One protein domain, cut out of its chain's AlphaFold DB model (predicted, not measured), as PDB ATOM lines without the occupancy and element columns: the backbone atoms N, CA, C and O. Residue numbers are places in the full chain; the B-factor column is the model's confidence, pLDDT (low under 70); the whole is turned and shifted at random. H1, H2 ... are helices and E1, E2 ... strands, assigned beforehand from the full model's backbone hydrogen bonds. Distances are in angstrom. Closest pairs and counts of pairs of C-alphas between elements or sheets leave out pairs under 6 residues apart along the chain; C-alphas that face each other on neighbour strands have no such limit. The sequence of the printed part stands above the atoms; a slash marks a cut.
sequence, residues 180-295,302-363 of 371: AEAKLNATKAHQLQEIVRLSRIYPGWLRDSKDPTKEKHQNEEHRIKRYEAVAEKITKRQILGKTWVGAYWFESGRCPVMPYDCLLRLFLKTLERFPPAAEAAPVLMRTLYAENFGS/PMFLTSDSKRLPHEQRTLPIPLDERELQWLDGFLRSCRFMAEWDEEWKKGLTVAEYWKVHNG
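AT A GLANCE: This is residues 180 to 295 and 302 to 363 of the 371 residues of an uncharacterized protein of Sphaerosporella brunnea (UniProt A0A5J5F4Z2). Two long helices, H1 and H6, run the same way and are staggered along an elongated body, the later part of H1 beside the earlier part of H6, with a tiny sheet of two strands, E1 and E2, near the middle. H2 folds back along H1 towards one end of the body, while H4, H7 and the small strand E3 gather near the last residues of H6 towards the other; residues 290 to 295 stick out. The printed part has 178 residues, with seven named helices and three named strands in the order H1, E1, H2, H3, E2, H4, H5, H6, E3, H7, and its class is mostly helix. The sheet has the order E1, E2 and is antiparallel. The whole is only just compact, close to loose, with a radius of gyration of the C-alphas of 18.4 A and spans of 64 by 37 by 28 A.

IN THESE COORDINATES: H1 takes residues 180 to 201 and is 31.6 A long, beginning at C-alpha 180 at (-108.753, 25.486, -29.493). E1 follows at residues 206 to 208. H2 takes residues 220 to 234 and is 20.9 A long. H3 is short, residues 247 to 250, and E2 takes residues 257 to 259. H4, residues 261 to 273, is 18.6 A long, and H5 takes residues 281 to 285. H6, residues 325 to 342, is 25.8 A long and begins at C-alpha 325 at (-105.536, 9.094, -23.281). E3 takes residues 347 to 349. H7, residues 354 to 361, is 10.4 A long and ends at C-alpha 361 at (-107.354, -11.013, -0.447).

HOW THE PARTS SIT: H6 is the hub, touching three helices. Its residues 328 to 332 touch residues 191 to 198 of H1, the closest C-alphas being those of Leu 198 and Asp 332, 7.0 A apart; the two helices run the same way at a shallow tilt of 8 degrees. H1 touches H2, the closest C-alphas being those of Ala 189 and Ala 231, 4.3 A apart, and they run opposite ways at a shallow tilt of 14 degrees. E1 and E2 are antiparallel neighbours, with N 207 and O 258 at 2.8 A and N 258 and O 207 at 2.9 A, both within hydrogen-bond range. The closest C-alphas of E2 and H6 are those of Met 258 and Leu 331, 7.7 A apart. H6 touches H4 with residues 338 to 341 alone, at a steep tilt of 67 degrees, the closest C-alphas being those of Phe 267 and Cys 338, 6.3 A apart. H6 touches H7 with residues 341 to 342 alone, about perpendicular at 81 degrees, the closest C-alphas being those of Ala 342 and Ala 355, 4.4 A apart. E3 pairs with no named strand, but its residues 347 to 349 pair antiparallel with residues 352 to 353. H3 and H5 touch no helix. In H1, H4, H5, H6 and H7 every O i to N i+4 pair is within hydrogen-bond range; in H2 it is 10 of 11, and H3 is too short for such a pair.

THE WHOLE: The two C-alphas farthest apart are those of Leu 240 and Lys 350, 63.7 A. Residues 296 to 301 are not printed, and C-alphas 295 and 302 are 14.7 A apart across the cut, which lies between H5 and H6. The links E1 to H2 and H2 to H3 are long, and residues 302 to 324 hold no named element. The mean pLDDT of the printed part is 78.0; 44 residues are under 70, among them residues 213 to 218, 276 to 295 and 302 to 317.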
ATOM      1  N   ALA A 180    -109.817  26.270 -30.118       93.31
ATOM      2  CA  ALA A 180    -108.753  25.486 -29.493       93.31
ATOM      3  C   ALA A 180    -108.934  25.396 -27.969       93.31
ATOM      4  O   ALA A 180    -108.873  24.304 -27.402       93.31
ATOM      5  N   GLU A 181    -109.273  26.507 -27.302       93.19
ATOM      6  CA  GLU A 181    -109.644  26.499 -25.884       93.19
ATOM      7  C   GLU A 181    -110.909  25.651 -25.637       93.19
ATOM      8  O   GLU A 181    -110.998  24.958 -24.621       93.19
ATOM      9  N   ALA A 182    -111.876  25.646 -26.564       92.94
ATOM     10  CA  ALA A 182    -113.054  24.781 -26.487       92.94
ATOM     11  C   ALA A 182    -112.686  23.294 -26.527       92.94
ATOM     12  O   ALA A 182    -113.118  22.547 -25.649       92.94
ATOM     13  N   LYS A 183    -111.874  22.876 -27.507       94.75
ATOM     14  CA  LYS A 183    -111.427  21.487 -27.685       94.75
ATOM     15  C   LYS A 183    -110.600  21.032 -26.478       94.75
ATOM     16  O   LYS A 183    -110.932  20.019 -25.871       94.75
ATOM     17  N   LEU A 184    -109.624  21.839 -26.046       93.94
ATOM     18  CA  LEU A 184    -108.821  21.626 -24.836       93.94
ATOM     19  C   LEU A 184    -109.694  21.396 -23.590       93.94
ATOM     20  O   LEU A 184    -109.505  20.424 -22.855       93.94
ATOM     21  N   ASN A 185    -110.652  22.288 -23.334       93.88
ATOM     22  CA  ASN A 185    -111.530  22.202 -22.167       93.88
ATOM     23  C   ASN A 185    -112.536  21.042 -22.269       93.88
ATOM     24  O   ASN A 185    -112.853  20.424 -21.251       93.88
ATOM     25  N   ALA A 186    -113.002  20.705 -23.475       95.69
ATOM     26  CA  ALA A 186    -113.860  19.549 -23.723       95.69
ATOM     27  C   ALA A 186    -113.120  18.222 -23.484       95.69
ATOM     28  O   ALA A 186    -113.664  17.354 -22.805       95.69
ATOM     29  N   THR A 187    -111.867  18.082 -23.937       95.31
ATOM     30  CA  THR A 187    -111.033  16.903 -23.640       95.31
ATOM     31  C   THR A 187    -110.841  16.731 -22.131       95.31
ATOM     32  O   THR A 187    -111.068  15.642 -21.611       95.31
ATOM     33  N   LYS A 188    -110.529  17.807 -21.392       94.44
ATOM     34  CA  LYS A 188    -110.436  17.750 -19.917       94.44
ATOM     35  C   LYS A 188    -111.757  17.324 -19.266       94.44
ATOM     36  O   LYS A 188    -111.751  16.515 -18.340       94.44
ATOM     37  N   ALA A 189    -112.888  17.859 -19.731       96.06
ATOM     38  CA  ALA A 189    -114.208  17.497 -19.214       96.06
ATOM     39  C   ALA A 189    -114.536  16.015 -19.472       96.06
ATOM     40  O   ALA A 189    -114.970  15.331 -18.547       96.06
ATOM     41  N   HIS A 190    -114.259  15.516 -20.683       96.38
ATOM     42  CA  HIS A 190    -114.414  14.110 -21.062       96.38
ATOM     43  C   HIS A 190    -113.571  13.187 -20.175       96.38
ATOM     44  O   HIS A 190    -114.096  12.241 -19.598       96.38
ATOM     45  N   GLN A 191    -112.288  13.502 -19.978       95.19
ATOM     46  CA  GLN A 191    -111.401  12.696 -19.136       95.19
ATOM     47  C   GLN A 191    -111.892  12.623 -17.679       95.19
ATOM     48  O   GLN A 191    -111.890  11.548 -17.084       95.19
ATOM     49  N   LEU A 192    -112.406  13.723 -17.111       95.88
ATOM     50  CA  LEU A 192    -113.032  13.700 -15.779       95.88
ATOM     51  C   LEU A 192    -114.352  12.907 -15.739       95.88
ATOM     52  O   LEU A 192    -114.642  12.264 -14.730       95.88
ATOM     53  N   GLN A 193    -115.147  12.922 -16.814       96.69
ATOM     54  CA  GLN A 193    -116.350  12.088 -16.942       96.69
ATOM     55  C   GLN A 193    -116.003  10.597 -17.054       96.69
ATOM     56  O   GLN A 193    -116.686   9.765 -16.462       96.69
ATOM     57  N   GLU A 194    -114.909  10.260 -17.733       96.19
ATOM     58  CA  GLU A 194    -114.404   8.892 -17.850       96.19
ATOM     59  C   GLU A 194    -113.864   8.369 -16.509       96.19
ATOM     60  O   GLU A 194    -114.188   7.262 -16.084       96.19
ATOM     61  N   ILE A 195    -113.158   9.209 -15.747       95.19
ATOM     62  CA  ILE A 195    -112.765   8.918 -14.356       95.19
ATOM     63  C   ILE A 195    -113.992   8.658 -13.463       95.19
ATOM     64  O   ILE A 195    -113.975   7.752 -12.624       95.19
ATOM     65  N   VAL A 196    -115.080   9.408 -13.661       96.00
ATOM     66  CA  VAL A 196    -116.371   9.180 -12.989       96.00
ATOM     67  C   VAL A 196    -117.018   7.862 -13.432       96.00
ATOM     68  O   VAL A 196    -117.509   7.124 -12.575       96.00
ATOM     69  N   ARG A 197    -116.981   7.521 -14.730       96.88
ATOM     70  CA  ARG A 197    -117.458   6.233 -15.264       96.88
ATOM     71  C   ARG A 197    -116.721   5.067 -14.601       96.88
ATOM     72  O   ARG A 197    -117.366   4.165 -14.069       96.88
ATOM     73  N   LEU A 198    -115.390   5.117 -14.574       95.12
ATOM     74  CA  LEU A 198    -114.546   4.097 -13.948       95.12
ATOM     75  C   LEU A 198    -114.817   3.972 -12.443       95.12
ATOM     76  O   LEU A 198    -115.019   2.864 -11.954       95.12
ATOM     77  N   SER A 199    -114.908   5.093 -11.721       93.75
ATOM     78  CA  SER A 199    -115.190   5.092 -10.275       93.75
ATOM     79  C   SER A 199    -116.568   4.504  -9.934       93.75
ATOM     80  O   SER A 199    -116.731   3.899  -8.879       93.75
ATOM     81  N   ARG A 200    -117.560   4.648 -10.824       94.00
ATOM     82  CA  ARG A 200    -118.901   4.055 -10.657       94.00
ATOM     83  C   ARG A 200    -118.962   2.564 -10.997       94.00
ATOM     84  O   ARG A 200    -119.756   1.852 -10.393       94.00
ATOM     85  N   ILE A 201    -118.158   2.092 -11.952       93.88
ATOM     86  CA  ILE A 201    -118.129   0.676 -12.367       93.88
ATOM     87  C   ILE A 201    -117.258  -0.173 -11.429       93.88
ATOM     88  O   ILE A 201    -117.563  -1.342 -11.207       93.88
ATOM     89  N   TYR A 202    -116.204   0.415 -10.857       91.19
ATOM     90  CA  TYR A 202    -115.237  -0.264  -9.992       91.19
ATOM     91  C   TYR A 202    -115.171   0.395  -8.592       91.19
ATOM     92  O   TYR A 202    -114.122   0.923  -8.199       91.19
ATOM     93  N   PRO A 203    -116.285   0.414  -7.828       89.00
ATOM     94  CA  PRO A 203    -116.379   1.143  -6.564       89.00
ATOM     95  C   PRO A 203    -115.390   0.612  -5.520       89.00
ATOM     96  O   PRO A 203    -115.303  -0.587  -5.240       89.00
ATOM     97  N   GLY A 204    -114.635   1.520  -4.910       86.56
ATOM     98  CA  GLY A 204    -113.587   1.225  -3.942       86.56
ATOM     99  C   GLY A 204    -112.286   0.688  -4.535       86.56
ATOM    100  O   GLY A 204    -111.386   0.374  -3.764       86.56
ATOM    101  N   TRP A 205    -112.154   0.562  -5.859       88.88
ATOM    102  CA  TRP A 205    -110.916   0.074  -6.491       88.88
ATOM    103  C   TRP A 205    -109.935   1.214  -6.796       88.88
ATOM    104  O   TRP A 205    -108.737   0.967  -6.962       88.88
ATOM    105  N   LEU A 206    -110.429   2.458  -6.820       89.94
ATOM    106  CA  LEU A 206    -109.671   3.665  -7.145       89.94
ATOM    107  C   LEU A 206    -109.477   4.597  -5.937       89.94
ATOM    108  O   LEU A 206    -110.364   4.768  -5.098       89.94
ATOM    109  N   ARG A 207    -108.322   5.265  -5.895       87.38
ATOM    110  CA  ARG A 207    -107.964   6.336  -4.949       87.38
ATOM    111  C   ARG A 207    -107.422   7.564  -5.675       87.38
ATOM    112  O   ARG A 207    -106.975   7.445  -6.814       87.38
ATOM    113  N   ASP A 208    -107.431   8.722  -5.019       86.44
ATOM    114  CA  ASP A 208    -106.858   9.949  -5.592       86.44
ATOM    115  C   ASP A 208    -105.331   9.823  -5.650       86.44
ATOM    116  O   ASP A 208    -104.695   9.344  -4.711       86.44
ATOM    117  N   SER A 209    -104.709  10.289  -6.733       82.81
ATOM    118  CA  SER A 209    -103.267  10.113  -6.952       82.81
ATOM    119  C   SER A 209    -102.372  10.900  -5.991       82.81
ATOM    120  O   SER A 209    -101.184  10.602  -5.855       82.81
ATOM    121  N   LYS A 210    -102.949  11.891  -5.300       77.38
ATOM    122  CA  LYS A 210    -102.299  12.739  -4.289       77.38
ATOM    123  C   LYS A 210    -102.691  12.366  -2.850       77.38
ATOM    124  O   LYS A 210    -102.264  13.041  -1.917       77.38
ATOM    125  N   ASP A 211    -103.491  11.316  -2.661       77.44
ATOM    126  CA  ASP A 211    -103.882  10.812  -1.344       77.44
ATOM    127  C   ASP A 211    -102.753   9.956  -0.728       77.44
ATOM    128  O   ASP A 211    -102.324   8.971  -1.344       77.44
ATOM    129  N   PRO A 212    -102.239  10.307   0.469       70.81
ATOM    130  CA  PRO A 212    -101.238   9.501   1.163       70.81
ATOM    131  C   PRO A 212    -101.834   8.255   1.836       70.81
ATOM    132  O   PRO A 212    -101.085   7.332   2.164       70.81
ATOM    133  N   THR A 213    -103.149   8.216   2.067       67.69
ATOM    134  CA  THR A 213    -103.813   7.077   2.706       67.69
ATOM    135  C   THR A 213    -103.943   5.903   1.731       67.69
ATOM    136  O   THR A 213    -104.038   6.066   0.513       67.69
ATOM    137  N   LYS A 214    -103.890   4.682   2.271       65.50
ATOM    138  CA  LYS A 214    -103.954   3.427   1.495       65.50
ATOM    139  C   LYS A 214    -105.243   2.644   1.743       65.50
ATOM    140  O   LYS A 214    -105.339   1.479   1.371       65.50
ATOM    141  N   GLU A 215    -106.209   3.292   2.381       65.50
ATOM    142  CA  GLU A 215    -107.426   2.695   2.920       65.50
ATOM    143  C   GLU A 215    -108.655   3.167   2.135       65.50
ATOM    144  O   GLU A 215    -108.624   4.197   1.455       65.50
ATOM    145  N   LYS A 216    -109.743   2.394   2.190       65.31
ATOM    146  CA  LYS A 216    -110.971   2.696   1.448       65.31
ATOM    147  C   LYS A 216    -111.698   3.889   2.074       65.31
ATOM    148  O   LYS A 216    -112.216   3.794   3.185       65.31
ATOM    149  N   HIS A 217    -111.784   5.001   1.341       63.59
ATOM    150  CA  HIS A 217    -112.572   6.158   1.778       63.59
ATOM    151  C   HIS A 217    -114.061   5.830   1.808       63.59
ATOM    152  O   HIS A 217    -114.624   5.364   0.820       63.59
ATOM    153  N   GLN A 218    -114.726   6.186   2.906       63.97
ATOM    154  CA  GLN A 218    -116.186   6.078   3.033       63.97
ATOM    155  C   GLN A 218    -116.941   7.058   2.109       63.97
ATOM    156  O   GLN A 218    -118.122   6.871   1.839       63.97
ATOM    157  N   ASN A 219    -116.259   8.093   1.599       78.31
ATOM    158  CA  ASN A 219    -116.839   9.219   0.858       78.31
ATOM    159  C   ASN A 219    -116.483   9.233  -0.646       78.31
ATOM    160  O   ASN A 219    -116.322  10.299  -1.245       78.31
ATOM    161  N   GLU A 220    -116.381   8.065  -1.284       84.75
ATOM    162  CA  GLU A 220    -116.156   7.953  -2.738       84.75
ATOM    163  C   GLU A 220    -117.210   8.712  -3.569       84.75
ATOM    164  O   GLU A 220    -116.869   9.403  -4.528       84.75
ATOM    165  N   GLU A 221    -118.473   8.689  -3.149       89.00
ATOM    166  CA  GLU A 221    -119.564   9.416  -3.812       89.00
ATOM    167  C   GLU A 221    -119.383  10.950  -3.763       89.00
ATOM    168  O   GLU A 221    -119.742  11.662  -4.703       89.00
ATOM    169  N   HIS A 222    -118.758  11.487  -2.707       89.75
ATOM    170  CA  HIS A 222    -118.397  12.908  -2.643       89.75
ATOM    171  C   HIS A 222    -117.261  13.248  -3.620       89.75
ATOM    172  O   HIS A 222    -117.285  14.303  -4.256       89.75
ATOM    173  N   ARG A 223    -116.291  12.340  -3.798       89.31
ATOM    174  CA  ARG A 223    -115.250  12.464  -4.830       89.31
ATOM    175  C   ARG A 223    -115.846  12.438  -6.238       89.31
ATOM    176  O   ARG A 223    -115.510  13.306  -7.040       89.31
ATOM    177  N   ILE A 224    -116.743  11.496  -6.525       92.69
ATOM    178  CA  ILE A 224    -117.439  11.391  -7.816       92.69
ATOM    179  C   ILE A 224    -118.167  12.706  -8.128       92.69
ATOM    180  O   ILE A 224    -117.882  13.341  -9.143       92.69
ATOM    181  N   LYS A 225    -118.991  13.198  -7.193       94.50
ATOM    182  CA  LYS A 225    -119.682  14.493  -7.318       94.50
ATOM    183  C   LYS A 225    -118.724  15.677  -7.486       94.50
ATOM    184  O   LYS A 225    -119.036  16.617  -8.217       94.50
ATOM    185  N   ARG A 226    -117.544  15.646  -6.853       92.75
ATOM    186  CA  ARG A 226    -116.497  16.665  -7.038       92.75
ATOM    187  C   ARG A 226    -115.930  16.647  -8.460       92.75
ATOM    188  O   ARG A 226    -115.749  17.726  -9.016       92.75
ATOM    189  N   TYR A 227    -115.690  15.476  -9.052       93.75
ATOM    190  CA  TYR A 227    -115.254  15.368 -10.449       93.75
ATOM    191  C   TYR A 227    -116.337  15.838 -11.429       93.75
ATOM    192  O   TYR A 227    -116.042  16.658 -12.297       93.75
ATOM    193  N   GLU A 228    -117.596  15.423 -11.256       95.38
ATOM    194  CA  GLU A 228    -118.721  15.873 -12.096       95.38
ATOM    195  C   GLU A 228    -118.893  17.399 -12.050       95.38
ATOM    196  O   GLU A 228    -118.924  18.072 -13.084       95.38
ATOM    197  N   ALA A 229    -118.901  17.971 -10.844       95.06
ATOM    198  CA  ALA A 229    -119.016  19.410 -10.628       95.06
ATOM    199  C   ALA A 229    -117.770  20.207 -11.063       95.06
ATOM    200  O   ALA A 229    -117.775  21.438 -10.956       95.06
ATOM    201  N   VAL A 230    -116.698  19.545 -11.505       93.56
ATOM    202  CA  VAL A 230    -115.525  20.164 -12.140       93.56
ATOM    203  C   VAL A 230    -115.600  19.989 -13.651       93.56
ATOM    204  O   VAL A 230    -115.396  20.976 -14.349       93.56
ATOM    205  N   ALA A 231    -115.982  18.815 -14.159       95.06
ATOM    206  CA  ALA A 231    -116.235  18.583 -15.581       95.06
ATOM    207  C   ALA A 231    -117.272  19.576 -16.149       95.06
ATOM    208  O   ALA A 231    -117.058  20.165 -17.203       95.06
ATOM    209  N   GLU A 232    -118.344  19.875 -15.406       94.12
ATOM    210  CA  GLU A 232    -119.340  20.892 -15.789       94.12
ATOM    211  C   GLU A 232    -118.788  22.333 -15.747       94.12
ATOM    212  O   GLU A 232    -119.254  23.217 -16.469       94.12
ATOM    213  N   LYS A 233    -117.781  22.608 -14.909       91.69
ATOM    214  CA  LYS A 233    -117.184  23.947 -14.762       91.69
ATOM    215  C   LYS A 233    -116.007  24.193 -15.705       91.69
ATOM    216  O   LYS A 233    -115.803  25.344 -16.077       91.69
ATOM    217  N   ILE A 234    -115.261  23.155 -16.082       92.56
ATOM    218  CA  ILE A 234    -114.028  23.257 -16.873       92.56
ATOM    219  C   ILE A 234    -114.294  23.514 -18.361       92.56
ATOM    220  O   ILE A 234    -113.432  24.056 -19.035       92.56
ATOM    221  N   THR A 235    -115.504  23.217 -18.851       91.25
ATOM    222  CA  THR A 235    -115.979  23.575 -20.205       91.25
ATOM    223  C   THR A 235    -115.981  25.083 -20.474       91.25
ATOM    224  O   THR A 235    -115.930  25.512 -21.627       91.25
ATOM    225  N   LYS A 236    -116.067  25.901 -19.419       87.94
ATOM    226  CA  LYS A 236    -116.156  27.361 -19.504       87.94
ATOM    227  C   LYS A 236    -114.764  27.953 -19.717       87.94
ATOM    228  O   LYS A 236    -113.801  27.518 -19.093       87.94
ATOM    229  N   ARG A 237    -114.684  28.974 -20.578       86.25
ATOM    230  CA  ARG A 237    -113.443  29.704 -20.875       86.25
ATOM    231  C   ARG A 237    -112.778  30.197 -19.587       86.25
ATOM    232  O   ARG A 237    -113.445  30.710 -18.686       86.25
ATOM    233  N   GLN A 238    -111.471  29.995 -19.512       86.19
ATOM    234  CA  GLN A 238    -110.663  30.131 -18.307       86.19
ATOM    235  C   GLN A 238    -109.197  30.500 -18.569       86.19
ATOM    236  O   GLN A 238    -108.542  30.895 -17.608       86.19
ATOM    237  N   ILE A 239    -108.681  30.439 -19.809       86.38
ATOM    238  CA  ILE A 239    -107.258  30.745 -20.084       86.38
ATOM    239  C   ILE A 239    -106.884  32.168 -19.658       86.38
ATOM    240  O   ILE A 239    -105.848  32.410 -19.046       86.38
ATOM    241  N   LEU A 240    -107.794  33.112 -19.892       83.19
ATOM    242  CA  LEU A 240    -107.678  34.499 -19.446       83.19
ATOM    243  C   LEU A 240    -108.278  34.749 -18.041       83.19
ATOM    244  O   LEU A 240    -108.551  35.891 -17.656       83.19
ATOM    245  N   GLY A 241    -108.523  33.697 -17.261       78.44
ATOM    246  CA  GLY A 241    -109.040  33.762 -15.896       78.44
ATOM    247  C   GLY A 241    -107.959  34.046 -14.846       78.44
ATOM    248  O   GLY A 241    -106.769  33.890 -15.083       78.44
ATOM    249  N   LYS A 242    -108.382  34.440 -13.635       73.88
ATOM    250  CA  LYS A 242    -107.492  34.500 -12.454       73.88
ATOM    251  C   LYS A 242    -107.297  33.135 -11.778       73.88
ATOM    252  O   LYS A 242    -106.469  33.018 -10.883       73.88
ATOM    253  N   THR A 243    -108.110  32.142 -12.133       78.00
ATOM    254  CA  THR A 243    -108.169  30.836 -11.474       78.00
ATOM    255  C   THR A 243    -108.513  29.747 -12.481       78.00
ATOM    256  O   THR A 243    -109.531  29.820 -13.169       78.00
ATOM    257  N   TRP A 244    -107.678  28.715 -12.531       82.06
ATOM    258  CA  TRP A 244    -107.865  27.552 -13.390       82.06
ATOM    259  C   TRP A 244    -108.789  26.536 -12.719       82.06
ATOM    260  O   TRP A 244    -108.503  26.022 -11.634       82.06
ATOM    261  N   VAL A 245    -109.914  26.225 -13.357       85.69
ATOM    262  CA  VAL A 245    -110.806  25.158 -12.904       85.69
ATOM    263  C   VAL A 245    -110.128  23.822 -13.176       85.69
ATOM    264  O   VAL A 245    -109.752  23.508 -14.299       85.69
ATOM    265  N   GLY A 246    -109.986  23.019 -12.126       81.50
ATOM    266  CA  GLY A 246    -109.446  21.667 -12.222       81.50
ATOM    267  C   GLY A 246    -107.932  21.565 -12.401       81.50
ATOM    268  O   GLY A 246    -107.443  20.455 -12.586       81.50
ATOM    269  N   ALA A 247    -107.197  22.676 -12.272       85.44
ATOM    270  CA  ALA A 247    -105.734  22.719 -12.337       85.44
ATOM    271  C   ALA A 247    -105.087  21.592 -11.513       85.44
ATOM    272  O   ALA A 247    -104.364  20.774 -12.064       85.44
ATOM    273  N   TYR A 248    -105.513  21.431 -10.257       83.69
ATOM    274  CA  TYR A 248    -105.082  20.378  -9.329       83.69
ATOM    275  C   TYR A 248    -105.050  18.943  -9.903       83.69
ATOM    276  O   TYR A 248    -104.278  18.123  -9.403       83.69
ATOM    277  N   TRP A 249    -105.856  18.610 -10.918       84.88
ATOM    278  CA  TRP A 249    -105.881  17.281 -11.551       84.88
ATOM    279  C   TRP A 249    -105.099  17.190 -12.875       84.88
ATOM    280  O   TRP A 249    -104.787  16.085 -13.300       84.88
ATOM    281  N   PHE A 250    -104.745  18.321 -13.495       87.19
ATOM    282  CA  PHE A 250    -104.061  18.401 -14.799       87.19
ATOM    283  C   PHE A 250    -102.645  19.020 -14.721       87.19
ATOM    284  O   PHE A 250    -101.800  18.749 -15.567       87.19
ATOM    285  N   GLU A 251    -102.341  19.782 -13.665       78.25
ATOM    286  CA  GLU A 251    -101.032  20.388 -13.343       78.25
ATOM    287  C   GLU A 251     -99.902  19.380 -13.101       78.25
ATOM    288  O   GLU A 251     -98.760  19.793 -12.957       78.25
ATOM    289  N   SER A 252    -100.202  18.083 -12.980       68.94
ATOM    290  CA  SER A 252     -99.199  17.042 -12.720       68.94
ATOM    291  C   SER A 252     -98.885  16.141 -13.915       68.94
ATOM    292  O   SER A 252     -98.031  15.270 -13.765       68.94
ATOM    293  N   GLY A 253     -99.588  16.286 -15.049       70.69
ATOM    294  CA  GLY A 253     -99.401  15.426 -16.228       70.69
ATOM    295  C   GLY A 253     -99.529  13.924 -15.930       70.69
ATOM    296  O   GLY A 253     -98.791  13.126 -16.495       70.69
ATOM    297  N   ARG A 254    -100.393  13.564 -14.971       74.69
ATOM    298  CA  ARG A 254    -100.604  12.211 -14.433       74.69
ATOM    299  C   ARG A 254    -102.068  12.041 -14.079       74.69
ATOM    300  O   ARG A 254    -102.645  12.968 -13.500       74.69
ATOM    301  N   CYS A 255    -102.611  10.852 -14.307       82.62
ATOM    302  CA  CYS A 255    -103.978  10.511 -13.944       82.62
ATOM    303  C   CYS A 255    -104.303  10.906 -12.481       82.62
ATOM    304  O   CYS A 255    -103.536  10.612 -11.553       82.62
ATOM    305  N   PRO A 256    -105.427  11.608 -12.232       86.12
ATOM    306  CA  PRO A 256    -105.811  12.067 -10.900       86.12
ATOM    307  C   PRO A 256    -106.350  10.949 -10.003       86.12
ATOM    308  O   PRO A 256    -106.487  11.165  -8.800       86.12
ATOM    309  N   VAL A 257    -106.648   9.781 -10.575       89.75
ATOM    310  CA  VAL A 257    -107.026   8.554  -9.869       89.75
ATOM    311  C   VAL A 257    -106.050   7.431 -10.199       89.75
ATOM    312  O   VAL A 257    -105.368   7.452 -11.220       89.75
ATOM    313  N   MET A 258    -105.982   6.433  -9.328       87.56
ATOM    314  CA  MET A 258    -105.123   5.261  -9.483       87.56
ATOM    315  C   MET A 258    -105.711   4.055  -8.744       87.56
ATOM    316  O   MET A 258    -106.456   4.251  -7.781       87.56
ATOM    317  N   PRO A 259    -105.355   2.816  -9.123       88.25
ATOM    318  CA  PRO A 259    -105.685   1.635  -8.336       88.25
ATOM    319  C   PRO A 259    -105.120   1.708  -6.912       88.25
ATOM    320  O   PRO A 259    -104.040   2.264  -6.683       88.25
ATOM    321  N   TYR A 260    -105.802   1.086  -5.950       85.19
ATOM    322  CA  TYR A 260    -105.207   0.839  -4.636       85.19
ATOM    323  C   TYR A 260    -103.986  -0.099  -4.735       85.19
ATOM    324  O   TYR A 260    -103.968  -1.061  -5.505       85.19
ATOM    325  N   ASP A 261    -102.969   0.150  -3.900       80.88
ATOM    326  CA  ASP A 261    -101.717  -0.623  -3.855       80.88
ATOM    327  C   ASP A 261    -101.947  -2.138  -3.656       80.88
ATOM    328  O   ASP A 261    -101.153  -2.953  -4.126       80.88
ATOM    329  N   CYS A 262    -103.011  -2.527  -2.942       79.75
ATOM    330  CA  CYS A 262    -103.409  -3.921  -2.731       79.75
ATOM    331  C   CYS A 262    -103.858  -4.600  -4.033       79.75
ATOM    332  O   CYS A 262    -103.367  -5.684  -4.347       79.75
ATOM    333  N   LEU A 263    -104.719  -3.937  -4.812       83.94
ATOM    334  CA  LEU A 263    -105.268  -4.433  -6.071       83.94
ATOM    335  C   LEU A 263    -104.157  -4.643  -7.106       83.94
ATOM    336  O   LEU A 263    -104.067  -5.707  -7.709       83.94
ATOM    337  N   LEU A 264    -103.233  -3.680  -7.226       83.94
ATOM    338  CA  LEU A 264    -102.060  -3.805  -8.098       83.94
ATOM    339  C   LEU A 264    -101.142  -4.973  -7.685       83.94
ATOM    340  O   LEU A 264    -100.655  -5.707  -8.540       83.94
ATOM    341  N   ARG A 265    -100.921  -5.191  -6.380       82.25
ATOM    342  CA  ARG A 265    -100.124  -6.334  -5.887       82.25
ATOM    343  C   ARG A 265    -100.805  -7.678  -6.135       82.25
ATOM    344  O   ARG A 265    -100.117  -8.650  -6.435       82.25
ATOM    345  N   LEU A 266    -102.126  -7.746  -5.978       82.94
ATOM    346  CA  LEU A 266    -102.918  -8.954  -6.207       82.94
ATOM    347  C   LEU A 266    -102.951  -9.315  -7.701       82.94
ATOM    348  O   LEU A 266    -102.716 -10.469  -8.058       82.94
ATOM    349  N   PHE A 267    -103.109  -8.310  -8.564       85.88
ATOM    350  CA  PHE A 267    -102.982  -8.429 -10.016       85.88
ATOM    351  C   PHE A 267    -101.611  -8.977 -10.442       85.88
ATOM    352  O   PHE A 267    -101.541  -9.998 -11.121       85.88
ATOM    353  N   LEU A 268    -100.515  -8.362  -9.979       83.94
ATOM    354  CA  LEU A 268     -99.155  -8.793 -10.330       83.94
ATOM    355  C   LEU A 268     -98.852 -10.227  -9.867       83.94
ATOM    356  O   LEU A 268     -98.317 -11.007 -10.648       83.94
ATOM    357  N   LYS A 269     -99.266 -10.611  -8.650       82.56
ATOM    358  CA  LYS A 269     -99.167 -12.007  -8.180       82.56
ATOM    359  C   LYS A 269     -99.971 -12.978  -9.040       82.56
ATOM    360  O   LYS A 269     -99.568 -14.125  -9.209       82.56
ATOM    361  N   THR A 270    -101.114 -12.538  -9.563       82.50
ATOM    362  CA  THR A 270    -101.965 -13.377 -10.412       82.50
ATOM    363  C   THR A 270    -101.303 -13.625 -11.763       82.50
ATOM    364  O   THR A 270    -101.231 -14.775 -12.174       82.50
ATOM    365  N   LEU A 271    -100.701 -12.600 -12.379       82.44
ATOM    366  CA  LEU A 271     -99.881 -12.754 -13.591       82.44
ATOM    367  C   LEU A 271     -98.599 -13.577 -13.367       82.44
ATOM    368  O   LEU A 271     -98.171 -14.289 -14.267       82.44
ATOM    369  N   GLU A 272     -97.977 -13.500 -12.187       80.81
ATOM    370  CA  GLU A 272     -96.804 -14.318 -11.831       80.81
ATOM    371  C   GLU A 272     -97.149 -15.818 -11.765       80.81
ATOM    372  O   GLU A 272     -96.347 -16.669 -12.149       80.81
ATOM    373  N   ARG A 273     -98.358 -16.145 -11.291       81.69
ATOM    374  CA  ARG A 273     -98.848 -17.521 -11.132       81.69
ATOM    375  C   ARG A 273     -99.505 -18.081 -12.398       81.69
ATOM    376  O   ARG A 273     -99.328 -19.261 -12.688       81.69
ATOM    377  N   PHE A 274    -100.244 -17.239 -13.116       81.50
ATOM    378  CA  PHE A 274    -100.956 -17.527 -14.359       81.50
ATOM    379  C   PHE A 274    -100.500 -16.522 -15.431       81.50
ATOM    380  O   PHE A 274    -101.211 -15.553 -15.725       81.50
ATOM    381  N   PRO A 275     -99.284 -16.688 -15.987       76.25
ATOM    382  CA  PRO A 275     -98.785 -15.791 -17.016       76.25
ATOM    383  C   PRO A 275     -99.647 -15.907 -18.283       76.25
ATOM    384  O   PRO A 275     -99.966 -17.022 -18.702       76.25
ATOM    385  N   PRO A 276    -100.010 -14.784 -18.930       69.44
ATOM    386  CA  PRO A 276    -100.699 -14.829 -20.210       69.44
ATOM    387  C   PRO A 276     -99.817 -15.532 -21.247       69.44
ATOM    388  O   PRO A 276     -98.588 -15.407 -21.214       69.44
ATOM    389  N   ALA A 277    -100.445 -16.237 -22.193       69.31
ATOM    390  CA  ALA A 277     -99.741 -16.865 -23.309       69.31
ATOM    391  C   ALA A 277     -98.805 -15.858 -24.006       69.31
ATOM    392  O   ALA A 277     -99.102 -14.661 -24.066       69.31
ATOM    393  N   ALA A 278     -97.672 -16.337 -24.532       57.91
ATOM    394  CA  ALA A 278     -96.551 -15.490 -24.957       57.91
ATOM    395  C   ALA A 278     -96.926 -14.381 -25.965       57.91
ATOM    396  O   ALA A 278     -96.297 -13.324 -25.981       57.91
ATOM    397  N   GLU A 279     -97.976 -14.597 -26.759       52.72
ATOM    398  CA  GLU A 279     -98.520 -13.651 -27.739       52.72
ATOM    399  C   GLU A 279     -99.301 -12.482 -27.095       52.72
ATOM    400  O   GLU A 279     -99.319 -11.380 -27.639       52.72
ATOM    401  N   ALA A 280     -99.893 -12.683 -25.911       48.97
ATOM    402  CA  ALA A 280    -100.673 -11.685 -25.168       48.97
ATOM    403  C   ALA A 280     -99.856 -10.930 -24.094       48.97
ATOM    404  O   ALA A 280    -100.207  -9.815 -23.702       48.97
ATOM    405  N   ALA A 281     -98.729 -11.492 -23.647       45.06
ATOM    406  CA  ALA A 281     -97.806 -10.859 -22.700       45.06
ATOM    407  C   ALA A 281     -97.252  -9.450 -23.077       45.06
ATOM    408  O   ALA A 281     -97.019  -8.660 -22.151       45.06
ATOM    409  N   PRO A 282     -97.026  -9.073 -24.362       42.78
ATOM    410  CA  PRO A 282     -96.284  -7.851 -24.707       42.78
ATOM    411  C   PRO A 282     -96.889  -6.522 -24.238       42.78
ATOM    412  O   PRO A 282     -96.140  -5.562 -24.062       42.78
ATOM    413  N   VAL A 283     -98.211  -6.442 -24.045       49.19
ATOM    414  CA  VAL A 283     -98.907  -5.183 -23.702       49.19
ATOM    415  C   VAL A 283     -98.886  -4.902 -22.195       49.19
ATOM    416  O   VAL A 283     -98.743  -3.753 -21.787       49.19
ATOM    417  N   LEU A 284     -98.970  -5.942 -21.357       47.06
ATOM    418  CA  LEU A 284     -98.956  -5.800 -19.895       47.06
ATOM    419  C   LEU A 284     -97.533  -5.650 -19.330       47.06
ATOM    420  O   LEU A 284     -97.309  -4.868 -18.405       47.06
ATOM    421  N   MET A 285     -96.564  -6.381 -19.892       42.00
ATOM    422  CA  MET A 285     -95.233  -6.534 -19.288       42.00
ATOM    423  C   MET A 285     -94.190  -5.508 -19.765       42.00
ATOM    424  O   MET A 285     -93.141  -5.379 -19.138       42.00
ATOM    425  N   ARG A 286     -94.455  -4.731 -20.828       42.81
ATOM    426  CA  ARG A 286     -93.558  -3.653 -21.307       42.81
ATOM    427  C   ARG A 286     -93.729  -2.350 -20.517       42.81
ATOM    428  O   ARG A 286     -93.927  -1.276 -21.080       42.81
ATOM    429  N   THR A 287     -93.651  -2.454 -19.196       44.59
ATOM    430  CA  THR A 287     -93.742  -1.330 -18.259       44.59
ATOM    431  C   THR A 287     -92.586  -1.394 -17.249       44.59
ATOM    432  O   THR A 287     -92.117  -2.475 -16.900       44.59
ATOM    433  N   LEU A 288     -92.111  -0.240 -16.761       38.66
ATOM    434  CA  LEU A 288     -90.858  -0.086 -15.982       38.66
ATOM    435  C   LEU A 288     -90.827  -0.782 -14.591       38.66
ATOM    436  O   LEU A 288     -89.892  -0.590 -13.812       38.66
ATOM    437  N   TYR A 289     -91.839  -1.588 -14.260       48.34
ATOM    438  CA  TYR A 289     -91.940  -2.345 -13.007       48.34
ATOM    439  C   TYR A 289     -91.103  -3.630 -13.033       48.34
ATOM    440  O   TYR A 289     -90.568  -4.010 -11.993       48.34
ATOM    441  N   ALA A 290     -90.973  -4.280 -14.201       40.78
ATOM    442  CA  ALA A 290     -90.330  -5.593 -14.345       40.78
ATOM    443  C   ALA A 290     -88.883  -5.614 -13.814       40.78
ATOM    444  O   ALA A 290     -88.474  -6.559 -13.149       40.78
ATOM    445  N   GLU A 291     -88.142  -4.526 -14.026       40.25
ATOM    446  CA  GLU A 291     -86.743  -4.365 -13.604       40.25
ATOM    447  C   GLU A 291     -86.578  -4.019 -12.107       40.25
ATOM    448  O   GLU A 291     -85.460  -3.964 -11.605       40.25
ATOM    449  N   ASN A 292     -87.673  -3.766 -11.373       41.75
ATOM    450  CA  ASN A 292     -87.648  -3.238  -9.999       41.75
ATOM    451  C   ASN A 292     -88.332  -4.147  -8.951       41.75
ATOM    452  O   ASN A 292     -88.613  -3.706  -7.827       41.75
ATOM    453  N   PHE A 293     -88.553  -5.427  -9.273       38.22
ATOM    454  CA  PHE A 293     -88.995  -6.469  -8.331       38.22
ATOM    455  C   PHE A 293     -87.903  -6.798  -7.285       38.22
ATOM    456  O   PHE A 293     -87.220  -7.814  -7.355       38.22
ATOM    457  N   GLY A 294     -87.732  -5.919  -6.291       37.22
ATOM    458  CA  GLY A 294     -86.783  -6.123  -5.184       37.22
ATOM    459  C   GLY A 294     -86.584  -4.935  -4.231       37.22
ATOM    460  O   GLY A 294     -85.991  -5.087  -3.166       37.22
ATOM    461  N   SER A 295     -87.083  -3.740  -4.567       40.72
ATOM    462  CA  SER A 295     -86.930  -2.558  -3.709       40.72
ATOM    463  C   SER A 295     -87.870  -2.575  -2.492       40.72
ATOM    464  O   SER A 295     -89.078  -2.376  -2.626       40.72
ATOM    465  N   PRO A 302     -96.055   2.929 -11.811       44.91
ATOM    466  CA  PRO A 302     -96.079   2.850 -13.923       44.91
ATOM    467  C   PRO A 302     -96.235   4.247 -14.518       44.91
ATOM    468  O   PRO A 302     -97.216   4.537 -15.191       44.91
ATOM    469  N   MET A 303     -95.234   5.114 -14.308       44.50
ATOM    470  CA  MET A 303     -95.033   6.245 -15.219       44.50
ATOM    471  C   MET A 303     -94.813   5.682 -16.625       44.50
ATOM    472  O   MET A 303     -93.740   5.154 -16.930       44.50
ATOM    473  N   PHE A 304     -95.828   5.792 -17.474       44.91
ATOM    474  CA  PHE A 304     -95.688   5.518 -18.892       44.91
ATOM    475  C   PHE A 304     -94.800   6.606 -19.490       44.91
ATOM    476  O   PHE A 304     -95.256   7.710 -19.776       44.91
ATOM    477  N   LEU A 305     -93.515   6.292 -19.676       41.16
ATOM    478  CA  LEU A 305     -92.642   7.057 -20.561       41.16
ATOM    479  C   LEU A 305     -93.097   6.805 -22.003       41.16
ATOM    480  O   LEU A 305     -92.486   6.038 -22.746       41.16
ATOM    481  N   THR A 306     -94.222   7.415 -22.377       42.41
ATOM    482  CA  THR A 306     -94.647   7.489 -23.770       42.41
ATOM    483  C   THR A 306     -93.549   8.210 -24.550       42.41
ATOM    484  O   THR A 306     -92.966   9.182 -24.071       42.41
ATOM    485  N   SER A 307     -93.235   7.740 -25.759       39.81
ATOM    486  CA  SER A 307     -92.168   8.307 -26.609       39.81
ATOM    487  C   SER A 307     -92.350   9.801 -26.911       39.81
ATOM    488  O   SER A 307     -91.408  10.495 -27.296       39.81
ATOM    489  N   ASP A 308     -93.568  10.287 -26.697       42.88
ATOM    490  CA  ASP A 308     -94.023  11.656 -26.891       42.88
ATOM    491  C   ASP A 308     -93.728  12.550 -25.670       42.88
ATOM    492  O   ASP A 308     -94.024  13.744 -25.691       42.88
ATOM    493  N   SER A 309     -93.037  12.032 -24.640       42.31
ATOM    494  CA  SER A 309     -92.443  12.809 -23.538       42.31
ATOM    495  C   SER A 309     -91.293  13.737 -23.979       42.31
ATOM    496  O   SER A 309     -90.570  14.269 -23.140       42.31
ATOM    497  N   LYS A 310     -91.115  13.926 -25.294       41.94
ATOM    498  CA  LYS A 310     -90.437  15.078 -25.911       41.94
ATOM    499  C   LYS A 310     -91.278  16.362 -25.866       41.94
ATOM    500  O   LYS A 310     -90.751  17.430 -26.166       41.94
ATOM    501  N   ARG A 311     -92.562  16.273 -25.485       47.88
ATOM    502  CA  ARG A 311     -93.327  17.408 -24.941       47.88
ATOM    503  C   ARG A 311     -92.458  18.118 -23.896       47.88
ATOM    504  O   ARG A 311     -91.816  17.443 -23.095       47.88
ATOM    505  N   LEU A 312     -92.412  19.452 -23.961       44.78
ATOM    506  CA  LEU A 312     -91.472  20.285 -23.201       44.78
ATOM    507  C   LEU A 312     -91.415  19.892 -21.709       44.78
ATOM    508  O   LEU A 312     -92.454  19.502 -21.162       44.78
ATOM    509  N   PRO A 313     -90.244  20.018 -21.040       51.41
ATOM    510  CA  PRO A 313     -90.120  19.783 -19.605       51.41
ATOM    511  C   PRO A 313     -91.265  20.448 -18.848       51.41
ATOM    512  O   PRO A 313     -91.637  21.578 -19.158       51.41
ATOM    513  N   HIS A 314     -91.840  19.750 -17.866       50.91
ATOM    514  CA  HIS A 314     -93.111  20.153 -17.252       50.91
ATOM    515  C   HIS A 314     -93.088  21.588 -16.682       50.91
ATOM    516  O   HIS A 314     -94.112  22.267 -16.672       50.91
ATOM    517  N   GLU A 315     -91.898  22.047 -16.292       51.62
ATOM    518  CA  GLU A 315     -91.530  23.389 -15.821       51.62
ATOM    519  C   GLU A 315     -91.710  24.515 -16.865       51.62
ATOM    520  O   GLU A 315     -91.654  25.688 -16.505       51.62
ATOM    521  N   GLN A 316     -91.920  24.184 -18.144       56.00
ATOM    522  CA  GLN A 316     -92.093  25.132 -19.256       56.00
ATOM    523  C   GLN A 316     -93.546  25.259 -19.743       56.00
ATOM    524  O   GLN A 316     -93.831  26.117 -20.577       56.00
ATOM    525  N   ARG A 317     -94.468  24.419 -19.252       61.75
ATOM    526  CA  ARG A 317     -95.882  24.452 -19.656       61.75
ATOM    527  C   ARG A 317     -96.650  25.513 -18.883       61.75
ATOM    528  O   ARG A 317     -96.540  25.600 -17.661       61.75
ATOM    529  N   THR A 318     -97.443  26.305 -19.595       71.19
ATOM    530  CA  THR A 318     -98.219  27.414 -19.024       71.19
ATOM    531  C   THR A 318     -99.681  27.028 -18.805       71.19
ATOM    532  O   THR A 318    -100.362  27.649 -17.984       71.19
ATOM    533  N   LEU A 319    -100.159  25.973 -19.478       81.44
ATOM    534  CA  LEU A 319    -101.478  25.379 -19.270       81.44
ATOM    535  C   LEU A 319    -101.423  24.107 -18.403       81.44
ATOM    536  O   LEU A 319    -100.562  23.252 -18.603       81.44
ATOM    537  N   PRO A 320    -102.422  23.873 -17.529       82.94
ATOM    538  CA  PRO A 320    -102.794  22.518 -17.135       82.94
ATOM    539  C   PRO A 320    -103.321  21.790 -18.382       82.94
ATOM    540  O   PRO A 320    -104.278  22.262 -19.004       82.94
ATOM    541  N   ILE A 321    -102.722  20.662 -18.760       86.25
ATOM    542  CA  ILE A 321    -102.996  19.953 -20.029       86.25
ATOM    543  C   ILE A 321    -103.762  18.649 -19.748       86.25
ATOM    544  O   ILE A 321    -103.551  18.066 -18.683       86.25
ATOM    545  N   PRO A 322    -104.658  18.191 -20.647       89.38
ATOM    546  CA  PRO A 322    -105.203  16.837 -20.626       89.38
ATOM    547  C   PRO A 322    -104.179  15.750 -20.299       89.38
ATOM    548  O   PRO A 322    -102.992  15.855 -20.617       89.38
ATOM    549  N   LEU A 323    -104.688  14.674 -19.711       87.50
ATOM    550  CA  LEU A 323    -103.967  13.419 -19.566       87.50
ATOM    551  C   LEU A 323    -103.641  12.853 -20.949       87.50
ATOM    552  O   LEU A 323    -104.343  13.124 -21.928       87.50
ATOM    553  N   ASP A 324    -102.620  12.008 -21.016       84.56
ATOM    554  CA  ASP A 324    -102.459  11.123 -22.163       84.56
ATOM    555  C   ASP A 324    -103.608  10.105 -22.145       84.56
ATOM    556  O   ASP A 324    -103.811   9.415 -21.145       84.56
ATOM    557  N   GLU A 325    -104.378  10.000 -23.230       86.31
ATOM    558  CA  GLU A 325    -105.536   9.094 -23.281       86.31
ATOM    559  C   GLU A 325    -105.117   7.624 -23.078       86.31
ATOM    560  O   GLU A 325    -105.902   6.808 -22.592       86.31
ATOM    561  N   ARG A 326    -103.842   7.297 -23.349       84.12
ATOM    562  CA  ARG A 326    -103.239   5.988 -23.056       84.12
ATOM    563  C   ARG A 326    -103.216   5.665 -21.555       84.12
ATOM    564  O   ARG A 326    -103.317   4.491 -21.215       84.12
ATOM    565  N   GLU A 327    -103.150   6.656 -20.654       83.69
ATOM    566  CA  GLU A 327    -103.257   6.414 -19.202       83.69
ATOM    567  C   GLU A 327    -104.665   5.943 -18.806       83.69
ATOM    568  O   GLU A 327    -104.799   5.020 -18.002       83.69
ATOM    569  N   LEU A 328    -105.719   6.537 -19.383       87.81
ATOM    570  CA  LEU A 328    -107.107   6.143 -19.109       87.81
ATOM    571  C   LEU A 328    -107.460   4.804 -19.766       87.81
ATOM    572  O   LEU A 328    -108.090   3.962 -19.128       87.81
ATOM    573  N   GLN A 329    -106.992   4.570 -20.994       86.88
ATOM    574  CA  GLN A 329    -107.131   3.279 -21.679       86.88
ATOM    575  C   GLN A 329    -106.419   2.154 -20.917       86.88
ATOM    576  O   GLN A 329    -106.990   1.076 -20.736       86.88
ATOM    577  N   TRP A 330    -105.202   2.403 -20.413       86.75
ATOM    578  CA  TRP A 330    -104.518   1.454 -19.533       86.75
ATOM    579  C   TRP A 330    -105.298   1.227 -18.235       86.75
ATOM    580  O   TRP A 330    -105.434   0.080 -17.813       86.75
ATOM    581  N   LEU A 331    -105.840   2.281 -17.616       89.00
ATOM    582  CA  LEU A 331    -106.581   2.160 -16.363       89.00
ATOM    583  C   LEU A 331    -107.861   1.325 -16.530       89.00
ATOM    584  O   LEU A 331    -108.080   0.399 -15.752       89.00
ATOM    585  N   ASP A 332    -108.672   1.587 -17.560       90.00
ATOM    586  CA  ASP A 332    -109.854   0.772 -17.879       90.00
ATOM    587  C   ASP A 332    -109.461  -0.680 -18.210       90.00
ATOM    588  O   ASP A 332    -110.077  -1.614 -17.700       90.00
ATOM    589  N   GLY A 333    -108.389  -0.896 -18.983       86.00
ATOM    590  CA  GLY A 333    -107.865  -2.231 -19.300       86.00
ATOM    591  C   GLY A 333    -107.365  -3.012 -18.075       86.00
ATOM    592  O   GLY A 333    -107.668  -4.200 -17.925       86.00
ATOM    593  N   PHE A 334    -106.661  -2.344 -17.158       88.81
ATOM    594  CA  PHE A 334    -106.222  -2.902 -15.877       88.81
ATOM    595  C   PHE A 334    -107.422  -3.282 -14.998       88.81
ATOM    596  O   PHE A 334    -107.464  -4.390 -14.462       88.81
ATOM    597  N   LEU A 335    -108.422  -2.401 -14.883       90.06
ATOM    598  CA  LEU A 335    -109.621  -2.647 -14.075       90.06
ATOM    599  C   LEU A 335    -110.472  -3.785 -14.662       90.06
ATOM    600  O   LEU A 335    -110.909  -4.657 -13.913       90.06
ATOM    601  N   ARG A 336    -110.624  -3.861 -15.994       87.69
ATOM    602  CA  ARG A 336    -111.253  -5.013 -16.675       87.69
ATOM    603  C   ARG A 336    -110.517  -6.320 -16.384       87.69
ATOM    604  O   ARG A 336    -111.161  -7.313 -16.066       87.69
ATOM    605  N   SER A 337    -109.185  -6.318 -16.443       85.38
ATOM    606  CA  SER A 337    -108.376  -7.510 -16.148       85.38
ATOM    607  C   SER A 337    -108.486  -7.934 -14.675       85.38
ATOM    608  O   SER A 337    -108.632  -9.117 -14.388       85.38
ATOM    609  N   CYS A 338    -108.496  -6.977 -13.740       87.25
ATOM    610  CA  CYS A 338    -108.752  -7.241 -12.320       87.25
ATOM    611  C   CYS A 338    -110.149  -7.823 -12.079       87.25
ATOM    612  O   CYS A 338    -110.312  -8.708 -11.243       87.25
ATOM    613  N   ARG A 339    -111.158  -7.343 -12.816       87.81
ATOM    614  CA  ARG A 339    -112.518  -7.878 -12.757       87.81
ATOM    615  C   ARG A 339    -112.588  -9.305 -13.282       87.81
ATOM    616  O   ARG A 339    -113.093 -10.155 -12.564       87.81
ATOM    617  N   PHE A 340    -112.012  -9.569 -14.454       87.31
ATOM    618  CA  PHE A 340    -111.913 -10.921 -14.999       87.31
ATOM    619  C   PHE A 340    -111.279 -11.883 -13.982       87.31
ATOM    620  O   PHE A 340    -111.867 -12.908 -13.680       87.31
ATOM    621  N   MET A 341    -110.152 -11.515 -13.360       83.75
ATOM    622  CA  MET A 341    -109.492 -12.347 -12.341       83.75
ATOM    623  C   MET A 341    -110.329 -12.562 -11.065       83.75
ATOM    624  O   MET A 341    -110.241 -13.623 -10.451       83.75
ATOM    625  N   ALA A 342    -111.160 -11.593 -10.669       85.44
ATOM    626  CA  ALA A 342    -112.106 -11.736  -9.557       85.44
ATOM    627  C   ALA A 342    -113.350 -12.587  -9.906       85.44
ATOM    628  O   ALA A 342    -114.089 -12.984  -9.003       85.44
ATOM    629  N   GLU A 343    -113.561 -12.863 -11.196       86.56
ATOM    630  CA  GLU A 343    -114.637 -13.668 -11.790       86.56
ATOM    631  C   GLU A 343    -114.088 -14.983 -12.416       86.56
ATOM    632  O   GLU A 343    -114.792 -15.641 -13.176       86.56
ATOM    633  N   TRP A 344    -112.832 -15.372 -12.126       87.44
ATOM    634  CA  TRP A 344    -112.128 -16.496 -12.774       87.44
ATOM    635  C   TRP A 344    -112.115 -17.777 -11.917       87.44
ATOM    636  O   TRP A 344    -111.487 -17.834 -10.856       87.44
ATOM    637  N   ASP A 345    -112.765 -18.831 -12.415       89.94
ATOM    638  CA  ASP A 345    -113.003 -20.096 -11.696       89.94
ATOM    639  C   ASP A 345    -111.840 -21.122 -11.736       89.94
ATOM    640  O   ASP A 345    -112.005 -22.263 -11.307       89.94
ATOM    641  N   GLU A 346    -110.648 -20.772 -12.236       88.44
ATOM    642  CA  GLU A 346    -109.496 -21.699 -12.243       88.44
ATOM    643  C   GLU A 346    -108.941 -21.958 -10.830       88.44
ATOM    644  O   GLU A 346    -108.886 -21.052 -10.001       88.44
ATOM    645  N   GLU A 347    -108.486 -23.184 -10.527       88.94
ATOM    646  CA  GLU A 347    -107.916 -23.514  -9.208       88.94
ATOM    647  C   GLU A 347    -106.579 -22.789  -8.955       88.94
ATOM    648  O   GLU A 347    -105.513 -23.189  -9.428       88.94
ATOM    649  N   TRP A 348    -106.607 -21.767  -8.098       84.88
ATOM    650  CA  TRP A 348    -105.410 -21.122  -7.554       84.88
ATOM    651  C   TRP A 348    -104.624 -22.078  -6.638       84.88
ATOM    652  O   TRP A 348    -103.386 -22.124  -6.644       84.88
ATOM    653  N   LYS A 349    -105.370 -22.852  -5.842       87.31
ATOM    654  CA  LYS A 349    -104.935 -23.983  -5.009       87.31
ATOM    655  C   LYS A 349    -106.028 -25.057  -5.057       87.31
ATOM    656  O   LYS A 349    -107.171 -24.749  -5.367       87.31
ATOM    657  N   LYS A 350    -105.696 -26.290  -4.666       87.31
ATOM    658  CA  LYS A 350    -106.667 -27.389  -4.532       87.31
ATOM    659  C   LYS A 350    -107.856 -26.965  -3.655       87.31
ATOM    660  O   LYS A 350    -107.657 -26.723  -2.463       87.31
ATOM    661  N   GLY A 351    -109.056 -26.908  -4.227       90.38
ATOM    662  CA  GLY A 351    -110.280 -26.458  -3.562       90.38
ATOM    663  C   GLY A 351    -110.344 -24.954  -3.266       90.38
ATOM    664  O   GLY A 351    -110.976 -24.575  -2.285       90.38
ATOM    665  N   LEU A 352    -109.653 -24.110  -4.043       89.31
ATOM    666  CA  LEU A 352    -109.750 -22.647  -3.970       89.31
ATOM    667  C   LEU A 352    -109.464 -22.014  -5.341       89.31
ATOM    668  O   LEU A 352    -108.328 -22.048  -5.823       89.31
ATOM    669  N   THR A 353    -110.473 -21.388  -5.935       91.94
ATOM    670  CA  THR A 353    -110.391 -20.697  -7.233       91.94
ATOM    671  C   THR A 353    -109.601 -19.380  -7.178       91.94
ATOM    672  O   THR A 353    -109.339 -18.836  -6.097       91.94
ATOM    673  N   VAL A 354    -109.234 -18.822  -8.342       85.69
ATOM    674  CA  VAL A 354    -108.689 -17.455  -8.443       85.69
ATOM    675  C   VAL A 354    -109.711 -16.448  -7.910       85.69
ATOM    676  O   VAL A 354    -109.353 -15.630  -7.063       85.69
ATOM    677  N   ALA A 355    -110.985 -16.566  -8.296       86.56
ATOM    678  CA  ALA A 355    -112.081 -15.733  -7.804       86.56
ATOM    679  C   ALA A 355    -112.205 -15.739  -6.268       86.56
ATOM    680  O   ALA A 355    -112.292 -14.679  -5.646       86.56
ATOM    681  N   GLU A 356    -112.166 -16.905  -5.617       87.94
ATOM    682  CA  GLU A 356    -112.217 -17.006  -4.150       87.94
ATOM    683  C   GLU A 356    -110.946 -16.468  -3.483       87.94
ATOM    684  O   GLU A 356    -111.031 -15.743  -2.487       87.94
ATOM    685  N   TYR A 357    -109.765 -16.753  -4.044       87.25
ATOM    686  CA  TYR A 357    -108.502 -16.177  -3.577       87.25
ATOM    687  C   TYR A 357    -108.532 -14.640  -3.649       87.25
ATOM    688  O   TYR A 357    -108.124 -13.960  -2.701       87.25
ATOM    689  N   TRP A 358    -109.090 -14.082  -4.727       86.88
ATOM    690  CA  TRP A 358    -109.316 -12.647  -4.885       86.88
ATOM    691  C   TRP A 358    -110.351 -12.110  -3.896       86.88
ATOM    692  O   TRP A 358    -110.088 -11.088  -3.269       86.88
ATOM    693  N   LYS A 359    -111.479 -12.794  -3.673       84.94
ATOM    694  CA  LYS A 359    -112.480 -12.399  -2.663       84.94
ATOM    695  C   LYS A 359    -111.878 -12.343  -1.253       84.94
ATOM    696  O   LYS A 359    -112.105 -11.368  -0.539       84.94
ATOM    697  N   VAL A 360    -111.035 -13.309  -0.878       84.31
ATOM    698  CA  VAL A 360    -110.325 -13.319   0.417       84.31
ATOM    699  C   VAL A 360    -109.290 -12.191   0.515       84.31
ATOM    700  O   VAL A 360    -109.250 -11.481   1.519       84.31
ATOM    701  N   HIS A 361    -108.457 -11.985  -0.510       77.81
ATOM    702  CA  HIS A 361    -107.354 -11.013  -0.447       77.81
ATOM    703  C   HIS A 361    -107.718  -9.578  -0.870       77.81
ATOM    704  O   HIS A 361    -106.942  -8.660  -0.603       77.81
ATOM    705  N   ASN A 362    -108.897  -9.365  -1.462       74.44
ATOM    706  CA  ASN A 362    -109.459  -8.059  -1.827       74.44
ATOM    707  C   ASN A 362    -110.719  -7.698  -1.004       74.44
ATOM    708  O   ASN A 362    -111.354  -6.673  -1.254       74.44
ATOM    709  N   GLY A 363    -111.090  -8.513  -0.007       60.88
ATOM    710  CA  GLY A 363    -112.327  -8.382   0.783       60.88
ATOM    711  C   GLY A 363    -112.448  -7.134   1.675       60.88
ATOM    712  O   GLY A 363    -113.480  -6.930   2.302       60.88
TER     713      GLY A 363